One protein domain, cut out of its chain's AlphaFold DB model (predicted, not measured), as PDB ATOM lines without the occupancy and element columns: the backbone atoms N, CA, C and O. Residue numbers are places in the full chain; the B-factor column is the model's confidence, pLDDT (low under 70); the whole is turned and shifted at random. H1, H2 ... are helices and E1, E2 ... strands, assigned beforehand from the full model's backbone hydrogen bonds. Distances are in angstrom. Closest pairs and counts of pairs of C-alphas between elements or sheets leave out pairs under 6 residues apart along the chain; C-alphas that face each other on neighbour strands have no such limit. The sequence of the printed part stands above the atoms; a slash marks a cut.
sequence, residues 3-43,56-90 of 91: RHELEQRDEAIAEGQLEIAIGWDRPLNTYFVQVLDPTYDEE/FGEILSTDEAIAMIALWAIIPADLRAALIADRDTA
ATOM      1  N   ARG A   3      46.556 -30.532  -8.996       95.00
ATOM      2  CA  ARG A   3      46.878 -30.034  -7.656       95.00
ATOM      3  C   ARG A   3      48.315 -29.529  -7.670       95.00
ATOM      4  O   ARG A   3      49.205 -30.248  -8.112       95.00
ATOM      5  N   HIS A   4      48.507 -28.321  -7.166       95.69
ATOM      6  CA  HIS A   4      49.795 -27.685  -6.931       95.69
ATOM      7  C   HIS A   4      49.928 -27.456  -5.437       95.69
ATOM      8  O   HIS A   4      49.072 -26.803  -4.839       95.69
ATOM      9  N   GLU A   5      50.977 -28.015  -4.850       95.69
ATOM     10  CA  GLU A   5      51.350 -27.758  -3.463       95.69
ATOM     11  C   GLU A   5      52.245 -26.528  -3.423       95.69
ATOM     12  O   GLU A   5      53.141 -26.379  -4.257       95.69
ATOM     13  N   LEU A   6      51.959 -25.624  -2.491       94.94
ATOM     14  CA  LEU A   6      52.673 -24.363  -2.369       94.94
ATOM     15  C   LEU A   6      53.436 -24.306  -1.056       94.94
ATOM     16  O   LEU A   6      52.970 -24.775  -0.020       94.94
ATOM     17  N   GLU A   7      54.597 -23.664  -1.108       93.06
ATOM     18  CA  GLU A   7      55.367 -23.361   0.088       93.06
ATOM     19  C   GLU A   7      54.646 -22.300   0.923       93.06
ATOM     20  O   GLU A   7      54.139 -21.301   0.401       93.06
ATOM     21  N   GLN A   8      54.610 -22.513   2.234       91.69
ATOM     22  CA  GLN A   8      54.093 -21.530   3.177       91.69
ATOM     23  C   GLN A   8      55.017 -20.308   3.278       91.69
ATOM     24  O   GLN A   8      56.233 -20.410   3.116       91.69
ATOM     25  N   ARG A   9      54.448 -19.142   3.587       88.56
ATOM     26  CA  ARG A   9      55.206 -17.924   3.901       88.56
ATOM     27  C   ARG A   9      55.858 -18.024   5.270       88.56
ATOM     28  O   ARG A   9      55.226 -18.498   6.208       88.56
ATOM     29  N   ASP A  10      57.036 -17.419   5.412       81.31
ATOM     30  CA  ASP A  10      57.750 -17.310   6.693       81.31
ATOM     31  C   ASP A  10      56.898 -16.690   7.813       81.31
ATOM     32  O   ASP A  10      56.977 -17.096   8.968       81.31
ATOM     33  N   GLU A  11      56.040 -15.727   7.475       74.25
ATOM     34  CA  GLU A  11      55.138 -15.059   8.422       74.25
ATOM     35  C   GLU A  11      54.036 -15.996   8.944       74.25
ATOM     36  O   GLU A  11      53.614 -15.863  10.090       74.25
ATOM     37  N   ALA A  12      53.612 -16.967   8.128       69.25
ATOM     38  CA  ALA A  12      52.640 -17.990   8.506       69.25
ATOM     39  C   ALA A  12      53.274 -19.118   9.345       69.25
ATOM     40  O   ALA A  12      52.566 -19.785  10.092       69.25
ATOM     41  N   ILE A  13      54.608 -19.278   9.306       61.78
ATOM     42  CA  ILE A  13      55.347 -20.270  10.117       61.78
ATOM     43  C   ILE A  13      55.137 -20.038  11.617       61.78
ATOM     44  O   ILE A  13      55.164 -20.984  12.404       61.78
ATOM     45  N   ALA A  14      54.915 -18.787  12.034       60.69
ATOM     46  CA  ALA A  14      54.632 -18.470  13.431       60.69
ATOM     47  C   ALA A  14      53.328 -19.115  13.940       60.69
ATOM     48  O   ALA A  14      53.189 -19.301  15.150       60.69
ATOM     49  N   GLU A  15      52.400 -19.457  13.040       63.72
ATOM     50  CA  GLU A  15      51.119 -20.087  13.373       63.72
ATOM     51  C   GLU A  15      51.147 -21.620  13.267       63.72
ATOM     52  O   GLU A  15      50.279 -22.267  13.841       63.72
ATOM     53  N   GLY A  16      52.157 -22.212  12.619       73.62
ATOM     54  CA  GLY A  16      52.279 -23.662  12.457       73.62
ATOM     55  C   GLY A  16      52.946 -24.064  11.142       73.62
ATOM     56  O   GLY A  16      53.477 -23.228  10.412       73.62
ATOM     57  N   GLN A  17      52.940 -25.364  10.842       85.19
ATOM     58  CA  GLN A  17      53.332 -25.881   9.530       85.19
ATOM     59  C   GLN A  17      52.061 -26.171   8.735       85.19
ATOM     60  O   GLN A  17      51.410 -27.170   9.003       85.19
ATOM     61  N   LEU A  18      51.716 -25.301   7.789       91.75
ATOM     62  CA  LEU A  18      50.511 -25.408   6.972       91.75
ATOM     63  C   LEU A  18      50.758 -26.241   5.712       91.75
ATOM     64  O   LEU A  18      51.790 -26.113   5.049       91.75
ATOM     65  N   GLU A  19      49.760 -27.030   5.330       94.31
ATOM     66  CA  GLU A  19      49.685 -27.682   4.027       94.31
ATOM     67  C   GLU A  19      48.786 -26.864   3.103       94.31
ATOM     68  O   GLU A  19      47.588 -26.707   3.348       94.31
ATOM     69  N   ILE A  20      49.362 -26.324   2.027       96.00
ATOM     70  CA  ILE A  20      48.653 -25.416   1.125       96.00
ATOM     71  C   ILE A  20      48.598 -26.011  -0.269       96.00
ATOM     72  O   ILE A  20      49.620 -26.369  -0.855       96.00
ATOM     73  N   ALA A  21      47.393 -26.059  -0.828       96.94
ATOM     74  CA  ALA A  21      47.173 -26.558  -2.167       96.94
ATOM     75  C   ALA A  21      46.135 -25.760  -2.947       96.94
ATOM     76  O   ALA A  21      45.143 -25.260  -2.417       96.94
ATOM     77  N   ILE A  22      46.352 -25.707  -4.255       97.25
ATOM     78  CA  ILE A  22      45.457 -25.087  -5.228       97.25
ATOM     79  C   ILE A  22      45.415 -25.929  -6.491       97.25
ATOM     80  O   ILE A  22      46.411 -26.536  -6.881       97.25
ATOM     81  N   GLY A  23      44.274 -25.979  -7.161       96.62
ATOM     82  CA  GLY A  23      44.176 -26.755  -8.388       96.62
ATOM     83  C   GLY A  23      42.841 -26.630  -9.085       96.62
ATOM     84  O   GLY A  23      41.974 -25.862  -8.669       96.62
ATOM     85  N   TRP A  24      42.692 -27.383 -10.170       96.44
ATOM     86  CA  TRP A  24      41.461 -27.454 -10.946       96.44
ATOM     87  C   TRP A  24      40.739 -28.788 -10.731       96.44
ATOM     88  O   TRP A  24      41.281 -29.874 -10.995       96.44
ATOM     89  N   ASP A  25      39.482 -28.703 -10.306       95.19
ATOM     90  CA  ASP A  25      38.556 -29.824 -10.236       95.19
ATOM     91  C   ASP A  25      37.730 -29.899 -11.532       95.19
ATOM     92  O   ASP A  25      36.955 -29.002 -11.869       95.19
ATOM     93  N   ARG A  26      37.907 -31.000 -12.275       91.31
ATOM     94  CA  ARG A  26      37.194 -31.262 -13.536       91.31
ATOM     95  C   ARG A  26      35.718 -31.602 -13.301       91.31
ATOM     96  O   ARG A  26      34.889 -30.931 -13.910       91.31
ATOM     97  N   PRO A  27      35.369 -32.623 -12.488       92.75
ATOM     98  CA  PRO A  27      33.974 -32.929 -12.167       92.75
ATOM     99  C   PRO A  27      33.155 -31.728 -11.685       92.75
ATOM    100  O   PRO A  27      32.006 -31.573 -12.092       92.75
ATOM    101  N   LEU A  28      33.744 -30.879 -10.842       94.19
ATOM    102  CA  LEU A  28      33.081 -29.691 -10.308       94.19
ATOM    103  C   LEU A  28      33.260 -28.451 -11.192       94.19
ATOM    104  O   LEU A  28      32.617 -27.436 -10.940       94.19
ATOM    105  N   ASN A  29      34.083 -28.515 -12.240       94.50
ATOM    106  CA  ASN A  29      34.357 -27.394 -13.139       94.50
ATOM    107  C   ASN A  29      34.685 -26.104 -12.361       94.50
ATOM    108  O   ASN A  29      34.092 -25.050 -12.600       94.50
ATOM    109  N   THR A  30      35.569 -26.216 -11.369       96.94
ATOM    110  CA  THR A  30      35.936 -25.137 -10.445       96.94
ATOM    111  C   THR A  30      37.400 -25.255 -10.049       96.94
ATOM    112  O   THR A  30      37.942 -26.354  -9.941       96.94
ATOM    113  N   TYR A  31      38.042 -24.126  -9.769       97.00
ATOM    114  CA  TYR A  31      39.260 -24.125  -8.976       97.00
ATOM    115  C   TYR A  31      38.923 -24.496  -7.533       97.00
ATOM    116  O   TYR A  31      37.840 -24.166  -7.042       97.00
ATOM    117  N   PHE A  32      39.853 -25.165  -6.862       96.88
ATOM    118  CA  PHE A  32      39.797 -25.411  -5.429       96.88
ATOM    119  C   PHE A  32      41.034 -24.845  -4.751       96.88
ATOM    120  O   PHE A  32      42.109 -24.758  -5.349       96.88
ATOM    121  N   VAL A  33      40.857 -24.477  -3.488       97.06
ATOM    122  CA  VAL A  33      41.922 -24.012  -2.604       97.06
ATOM    123  C   VAL A  33      41.774 -24.688  -1.253       97.06
ATOM    124  O   VAL A  33      40.664 -24.788  -0.725       97.06
ATOM    125  N   GLN A  34      42.893 -25.160  -0.722       96.44
ATOM    126  CA  GLN A  34      42.995 -25.820   0.568       96.44
ATOM    127  C   GLN A  34      44.173 -25.237   1.343       96.44
ATOM    128  O   GLN A  34      45.268 -25.094   0.802       96.44
ATOM    129  N   VAL A  35      43.927 -24.914   2.603       95.19
ATOM    130  CA  VAL A  35      44.929 -24.587   3.613       95.19
ATOM    131  C   VAL A  35      44.561 -25.428   4.822       95.19
ATOM    132  O   VAL A  35      43.481 -25.241   5.386       95.19
ATOM    133  N   LEU A  36      45.424 -26.375   5.160       94.44
ATOM    134  CA  LEU A  36      45.226 -27.305   6.260       94.44
ATOM    135  C   LEU A  36      46.309 -27.086   7.309       94.44
ATOM    136  O   LEU A  36      47.457 -26.799   6.970       94.44
ATOM    137  N   ASP A  37      45.937 -27.226   8.572       92.62
ATOM    138  CA  ASP A  37      46.850 -27.174   9.704       92.62
ATOM    139  C   ASP A  37      46.978 -28.574  10.334       92.62
ATOM    140  O   ASP A  37      46.200 -28.924  11.228       92.62
ATOM    141  N   PRO A  38      47.954 -29.390   9.888       90.69
ATOM    142  CA  PRO A  38      48.190 -30.739  10.398       90.69
ATOM    143  C   PRO A  38      48.676 -30.785  11.853       90.69
ATOM    144  O   PRO A  38      48.954 -31.867  12.369       90.69
ATOM    145  N   THR A  39      48.814 -29.644  12.539       89.94
ATOM    146  CA  THR A  39      49.055 -29.647  13.989       89.94
ATOM    147  C   THR A  39      47.808 -30.025  14.793       89.94
ATOM    148  O   THR A  39      47.934 -30.450  15.946       89.94
ATOM    149  N   TYR A  40      46.623 -29.909  14.187       89.62
ATOM    150  CA  TYR A  40      45.351 -30.370  14.733       89.62
ATOM    151  C   TYR A  40      44.930 -31.704  14.100       89.62
ATOM    152  O   TYR A  40      45.298 -32.009  12.969       89.62
ATOM    153  N   ASP A  41      44.144 -32.504  14.826       91.44
ATOM    154  CA  ASP A  41      43.530 -33.719  14.274       91.44
ATOM    155  C   ASP A  41      42.531 -33.368  13.158       91.44
ATOM    156  O   ASP A  41      41.840 -32.359  13.254       91.44
ATOM    157  N   GLU A  42      42.372 -34.232  12.148       88.75
ATOM    158  CA  GLU A  42      41.462 -34.003  11.003       88.75
ATOM    159  C   GLU A  42      39.988 -33.786  11.405       88.75
ATOM    160  O   GLU A  42      39.222 -33.159  10.678       88.75
ATOM    161  N   GLU A  43      39.575 -34.303  12.567       90.94
ATOM    162  CA  GLU A  43      38.226 -34.108  13.120       90.94
ATOM    163  C   GLU A  43      38.060 -32.751  13.835       90.94
ATOM    164  O   GLU A  43      36.938 -32.350  14.165       90.94
ATOM    165  N   PHE A  56      29.952 -27.017  -7.665       95.19
ATOM    166  CA  PHE A  56      30.055 -26.892  -9.111       95.19
ATOM    167  C   PHE A  56      30.142 -25.416  -9.528       95.19
ATOM    168  O   PHE A  56      29.257 -24.631  -9.184       95.19
ATOM    169  N   GLY A  57      31.189 -25.058 -10.273       94.38
ATOM    170  CA  GLY A  57      31.412 -23.706 -10.788       94.38
ATOM    171  C   GLY A  57      31.623 -22.628  -9.721       94.38
ATOM    172  O   GLY A  57      31.349 -21.463  -9.998       94.38
ATOM    173  N   GLU A  58      32.060 -22.993  -8.511       96.38
ATOM    174  CA  GLU A  58      32.208 -22.059  -7.386       96.38
ATOM    175  C   GLU A  58      33.269 -20.979  -7.640       96.38
ATOM    176  O   GLU A  58      33.018 -19.806  -7.381       96.38
ATOM    177  N   ILE A  59      34.432 -21.366  -8.165       96.75
ATOM    178  CA  ILE A  59      35.573 -20.494  -8.443       96.75
ATOM    179  C   ILE A  59      36.022 -20.737  -9.880       96.75
ATOM    180  O   ILE A  59      36.555 -21.791 -10.218       96.75
ATOM    181  N   LEU A  60      35.833 -19.746 -10.745       95.50
ATOM    182  CA  LEU A  60      36.185 -19.845 -12.169       95.50
ATOM    183  C   LEU A  60      37.381 -18.968 -12.551       95.50
ATOM    184  O   LEU A  60      37.944 -19.118 -13.637       95.50
ATOM    185  N   SER A  61      37.769 -18.052 -11.665       95.94
ATOM    186  CA  SER A  61      38.887 -17.143 -11.868       95.94
ATOM    187  C   SER A  61      40.149 -17.690 -11.208       95.94
ATOM    188  O   SER A  61      40.189 -17.923 -10.001       95.94
ATOM    189  N   THR A  62      41.210 -17.844 -12.001       95.62
ATOM    190  CA  THR A  62      42.538 -18.213 -11.495       95.62
ATOM    191  C   THR A  62      43.068 -17.175 -10.505       95.62
ATOM    192  O   THR A  62      43.629 -17.533  -9.475       95.62
ATOM    193  N   ASP A  63      42.863 -15.888 -10.799       96.38
ATOM    194  CA  ASP A  63      43.345 -14.789  -9.957       96.38
ATOM    195  C   ASP A  63      42.598 -14.743  -8.616       96.38
ATOM    196  O   ASP A  63      43.194 -14.453  -7.583       96.38
ATOM    197  N   GLU A  64      41.309 -15.093  -8.618       96.94
ATOM    198  CA  GLU A  64      40.511 -15.217  -7.397       96.94
ATOM    199  C   GLU A  64      41.010 -16.372  -6.520       96.94
ATOM    200  O   GLU A  64      41.240 -16.174  -5.328       96.94
ATOM    201  N   ALA A  65      41.252 -17.547  -7.109       96.12
ATOM    202  CA  ALA A  65      41.786 -18.698  -6.383       96.12
ATOM    203  C   ALA A  65      43.165 -18.396  -5.762       96.12
ATOM    204  O   ALA A  65      43.400 -18.686  -4.591       96.12
ATOM    205  N   ILE A  66      44.065 -17.747  -6.509       96.81
ATOM    206  CA  ILE A  66      45.382 -17.336  -5.996       96.81
ATOM    207  C   ILE A  66      45.236 -16.319  -4.860       96.81
ATOM    208  O   ILE A  66      45.899 -16.445  -3.830       96.81
ATOM    209  N   ALA A  67      44.360 -15.322  -5.016       96.25
ATOM    210  CA  ALA A  67      44.140 -14.306  -3.990       96.25
ATOM    211  C   ALA A  67      43.640 -14.907  -2.668       96.25
ATOM    212  O   ALA A  67      44.016 -14.414  -1.606       96.25
ATOM    213  N   MET A  68      42.844 -15.983  -2.719       95.56
ATOM    214  CA  MET A  68      42.342 -16.660  -1.519       95.56
ATOM    215  C   MET A  68      43.458 -17.256  -0.660       95.56
ATOM    216  O   MET A  68      43.332 -17.220   0.554       95.56
ATOM    217  N   ILE A  69      44.541 -17.770  -1.251       94.50
ATOM    218  CA  ILE A  69      45.637 -18.431  -0.512       94.50
ATOM    219  C   ILE A  69      46.880 -17.555  -0.330       94.50
ATOM    220  O   ILE A  69      47.810 -17.941   0.376       94.50
ATOM    221  N   ALA A  70      46.906 -16.373  -0.951       93.44
ATOM    222  CA  ALA A  70      48.074 -15.496  -0.988       93.44
ATOM    223  C   ALA A  70      48.576 -15.066   0.400       93.44
ATOM    224  O   ALA A  70      49.751 -14.720   0.526       93.44
ATOM    225  N   LEU A  71      47.706 -15.095   1.418       92.06
ATOM    226  CA  LEU A  71      48.056 -14.799   2.808       92.06
ATOM    227  C   LEU A  71      48.977 -15.861   3.425       92.06
ATOM    228  O   LEU A  71      49.843 -15.514   4.219       92.06
ATOM    229  N   TRP A  72      48.813 -17.130   3.052       93.44
ATOM    230  CA  TRP A  72      49.556 -18.244   3.645       93.44
ATOM    231  C   TRP A  72      50.677 -18.751   2.745       93.44
ATOM    232  O   TRP A  72      51.668 -19.264   3.252       93.44
ATOM    233  N   ALA A  73      50.545 -18.594   1.427       94.44
ATOM    234  CA  ALA A  73      51.430 -19.226   0.456       94.44
ATOM    235  C   ALA A  73      52.367 -18.241  -0.253       94.44
ATOM    236  O   ALA A  73      51.991 -17.113  -0.602       94.44
ATOM    237  N   ILE A  74      53.578 -18.709  -0.540       95.00
ATOM    238  CA  ILE A  74      54.465 -18.119  -1.538       95.00
ATOM    239  C   ILE A  74      53.902 -18.504  -2.905       95.00
ATOM    240  O   ILE A  74      53.748 -19.682  -3.209       95.00
ATOM    241  N   ILE A  75      53.566 -17.508  -3.726       95.00
ATOM    242  CA  ILE A  75      52.942 -17.721  -5.036       95.00
ATOM    243  C   ILE A  75      54.027 -17.751  -6.119       95.00
ATOM    244  O   ILE A  75      54.619 -16.701  -6.394       95.00
ATOM    245  N   PRO A  76      54.288 -18.906  -6.764       94.88
ATOM    246  CA  PRO A  76      55.204 -18.977  -7.895       94.88
ATOM    247  C   PRO A  76      54.710 -18.116  -9.062       94.88
ATOM    248  O   PRO A  76      53.511 -18.046  -9.342       94.88
ATOM    249  N   ALA A  77      55.635 -17.469  -9.774       93.88
ATOM    250  CA  ALA A  77      55.296 -16.562 -10.876       93.88
ATOM    251  C   ALA A  77      54.598 -17.269 -12.056       93.88
ATOM    252  O   ALA A  77      53.854 -16.642 -12.811       93.88
ATOM    253  N   ASP A  78      54.829 -18.569 -12.215       95.00
ATOM    254  CA  ASP A  78      54.276 -19.429 -13.260       95.00
ATOM    255  C   ASP A  78      52.984 -20.154 -12.849       95.00
ATOM    256  O   ASP A  78      52.270 -20.650 -13.724       95.00
ATOM    257  N   LEU A  79      52.616 -20.142 -11.559       95.56
ATOM    258  CA  LEU A  79      51.435 -20.841 -11.037       95.56
ATOM    259  C   LEU A  79      50.159 -20.464 -11.794       95.56
ATOM    260  O   LEU A  79      49.356 -21.322 -12.156       95.56
ATOM    261  N   ARG A  80      49.978 -19.173 -12.084       96.06
ATOM    262  CA  ARG A  80      48.813 -18.688 -12.834       96.06
ATOM    263  C   ARG A  80      48.716 -19.338 -14.214       96.06
ATOM    264  O   ARG A  80      47.633 -19.736 -14.632       96.06
ATOM    265  N   ALA A  81      49.836 -19.421 -14.929       95.69
ATOM    266  CA  ALA A  81      49.873 -20.028 -16.253       95.69
ATOM    267  C   ALA A  81      49.603 -21.538 -16.171       95.69
ATOM    268  O   ALA A  81      48.832 -22.053 -16.979       95.69
ATOM    269  N   ALA A  82      50.164 -22.216 -15.165       95.38
ATOM    270  CA  ALA A  82      49.920 -23.634 -14.913       95.38
ATOM    271  C   ALA A  82      48.435 -23.927 -14.631       95.38
ATOM    272  O   ALA A  82      47.847 -24.795 -15.267       95.38
ATOM    273  N   LEU A  83      47.784 -23.143 -13.767       95.12
ATOM    274  CA  LEU A  83      46.364 -23.308 -13.430       95.12
ATOM    275  C   LEU A  83      45.419 -23.062 -14.616       95.12
ATOM    276  O   LEU A  83      44.354 -23.677 -14.709       95.12
ATOM    277  N   ILE A  84      45.777 -22.153 -15.523       95.12
ATOM    278  CA  ILE A  84      45.028 -21.947 -16.770       95.12
ATOM    279  C   ILE A  84      45.220 -23.151 -17.694       95.12
ATOM    280  O   ILE A  84      44.244 -23.686 -18.217       95.12
ATOM    281  N   ALA A  85      46.462 -23.617 -17.847       94.62
ATOM    282  CA  ALA A  85      46.767 -24.785 -18.661       94.62
ATOM    283  C   ALA A  85      46.061 -26.047 -18.144       94.62
ATOM    284  O   ALA A  85      45.540 -26.813 -18.948       94.62
ATOM    285  N   ASP A  86      45.971 -26.249 -16.831       92.50
ATOM    286  CA  ASP A  86      45.269 -27.389 -16.233       92.50
ATOM    287  C   ASP A  86      43.770 -27.391 -16.535       92.50
ATOM    288  O   ASP A  86      43.187 -28.439 -16.830       92.50
ATOM    289  N   ARG A  87      43.145 -26.211 -16.474       92.38
ATOM    290  CA  ARG A  87      41.739 -26.023 -16.839       92.38
ATOM    291  C   ARG A  87      41.503 -26.331 -18.318       92.38
ATOM    292  O   ARG A  87      40.485 -26.928 -18.652       92.38
ATOM    293  N   ASP A  88      42.437 -25.948 -19.186       88.50
ATOM    294  CA  ASP A  88      42.281 -26.037 -20.643       88.50
ATOM    295  C   ASP A  88      42.723 -27.401 -21.221       88.50
ATOM    296  O   ASP A  88      42.151 -27.877 -22.199       88.50
ATOM    297  N   THR A  89      43.703 -28.074 -20.603       80.69
ATOM    298  CA  THR A  89      44.185 -29.424 -20.989       80.69
ATOM    299  C   THR A  89      43.190 -30.514 -20.595       80.69
ATOM    300  O   THR A  89      43.210 -31.635 -21.098       80.69
ATOM    301  N   ALA A  90      42.268 -30.171 -19.708       59.75
ATOM    302  CA  ALA A  90      41.134 -30.968 -19.314       59.75
ATOM    303  C   ALA A  90      40.035 -31.019 -20.408       59.75
ATOM    304  O   ALA A  90      38.852 -30.877 -20.108       59.75
TER     305      ALA A  90
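This is residues 3 to 43 and 56 to 90 of the 91 residues of an uncharacterized protein of mine drainage metagenome (UniProt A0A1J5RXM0). A narrow sheet of three antiparallel strands, made of the hairpin E2 and E3 with the short E1 beside E2, has two helices over one face, H2 over E3 and E2, and H3 over E2. The short helix H1 lies off the sheet, in the stretch of chain that joins E1 to E2. The printed part has 76 residues with three named helices and three named strands, in the order E1 H1 E2 E3 H2 H3; the sheet's order is E1, E2, E3, and the class is mixed, helices and strands. The whole is compact, with a radius of gyration of the C-alphas of 12.9 A, and flat in outline, spanning 36 by 31 by 16 A.

E1 is residues 4 to 6, 6.3 A from first to last C-alpha, beginning at C-alpha 4 at (49.795, -27.685, -6.931). H1, residues 10 to 13, measures 5.1 A. E2, residues 19 to 25, measures 18.2 A, and E3, residues 30 to 36, measures 19.2 A. H2, residues 62 to 69, measures 11.4 A and begins at C-alpha 62 at (42.538, -18.213, -11.495). H3, residues 79 to 89, measures 15.0 A and ends at C-alpha 89 at (44.185, -29.424, -20.989).

E1 and E2 are antiparallel at 155 degrees, with N 4 and O 22 within hydrogen-bond range at 2.8 A. The hairpin E2 and E3 is antiparallel at 167 degrees, with N 21 and O 34 at 2.8 A and N 32 and O 23 at 2.9 A. E1 and E3 are the edge strands. H2 and H3 are on the same face of the sheet, in two layers, helices on one face of a sheet. H2 has a height over the sheet of 8.8 A and runs along the strands, at 15 degrees to E3 on the local plane; its closest C-alphas to E3 are those of Ala 65 and Val 33, 6.5 A apart. H3 has a height of 8.9 A and runs along the strands, at 18 degrees to E2 on the local plane; its closest C-alphas to E2 are those of Arg 87 and Trp 24, 6.1 A apart. H2 and H3 touch at a steep tilt of 51 degrees, opposite ways, the closest C-alphas being those of Thr 62 and Arg 80, 6.4 A apart. H1 is not on the sheet and is apart from E3, H2 and H3. In H3 every O i to N i+4 pair is within hydrogen-bond range, in H2 3 of 4; H1 is too short for such a pair, and its 1 pair of O i and N i+3 is within range.

The two C-alphas farthest apart are those of Ala 14 and Thr 89, at 37.6 A. Residues 44 to 55 are not printed, and C-alphas 43 and 56 are 24.8 A apart across this cut, which falls in the link from E3 to H2. Of the links that are printed whole, none is long. The mean pLDDT of the printed part is 91.3; residues 12 to 15 and residue 90 are under 70.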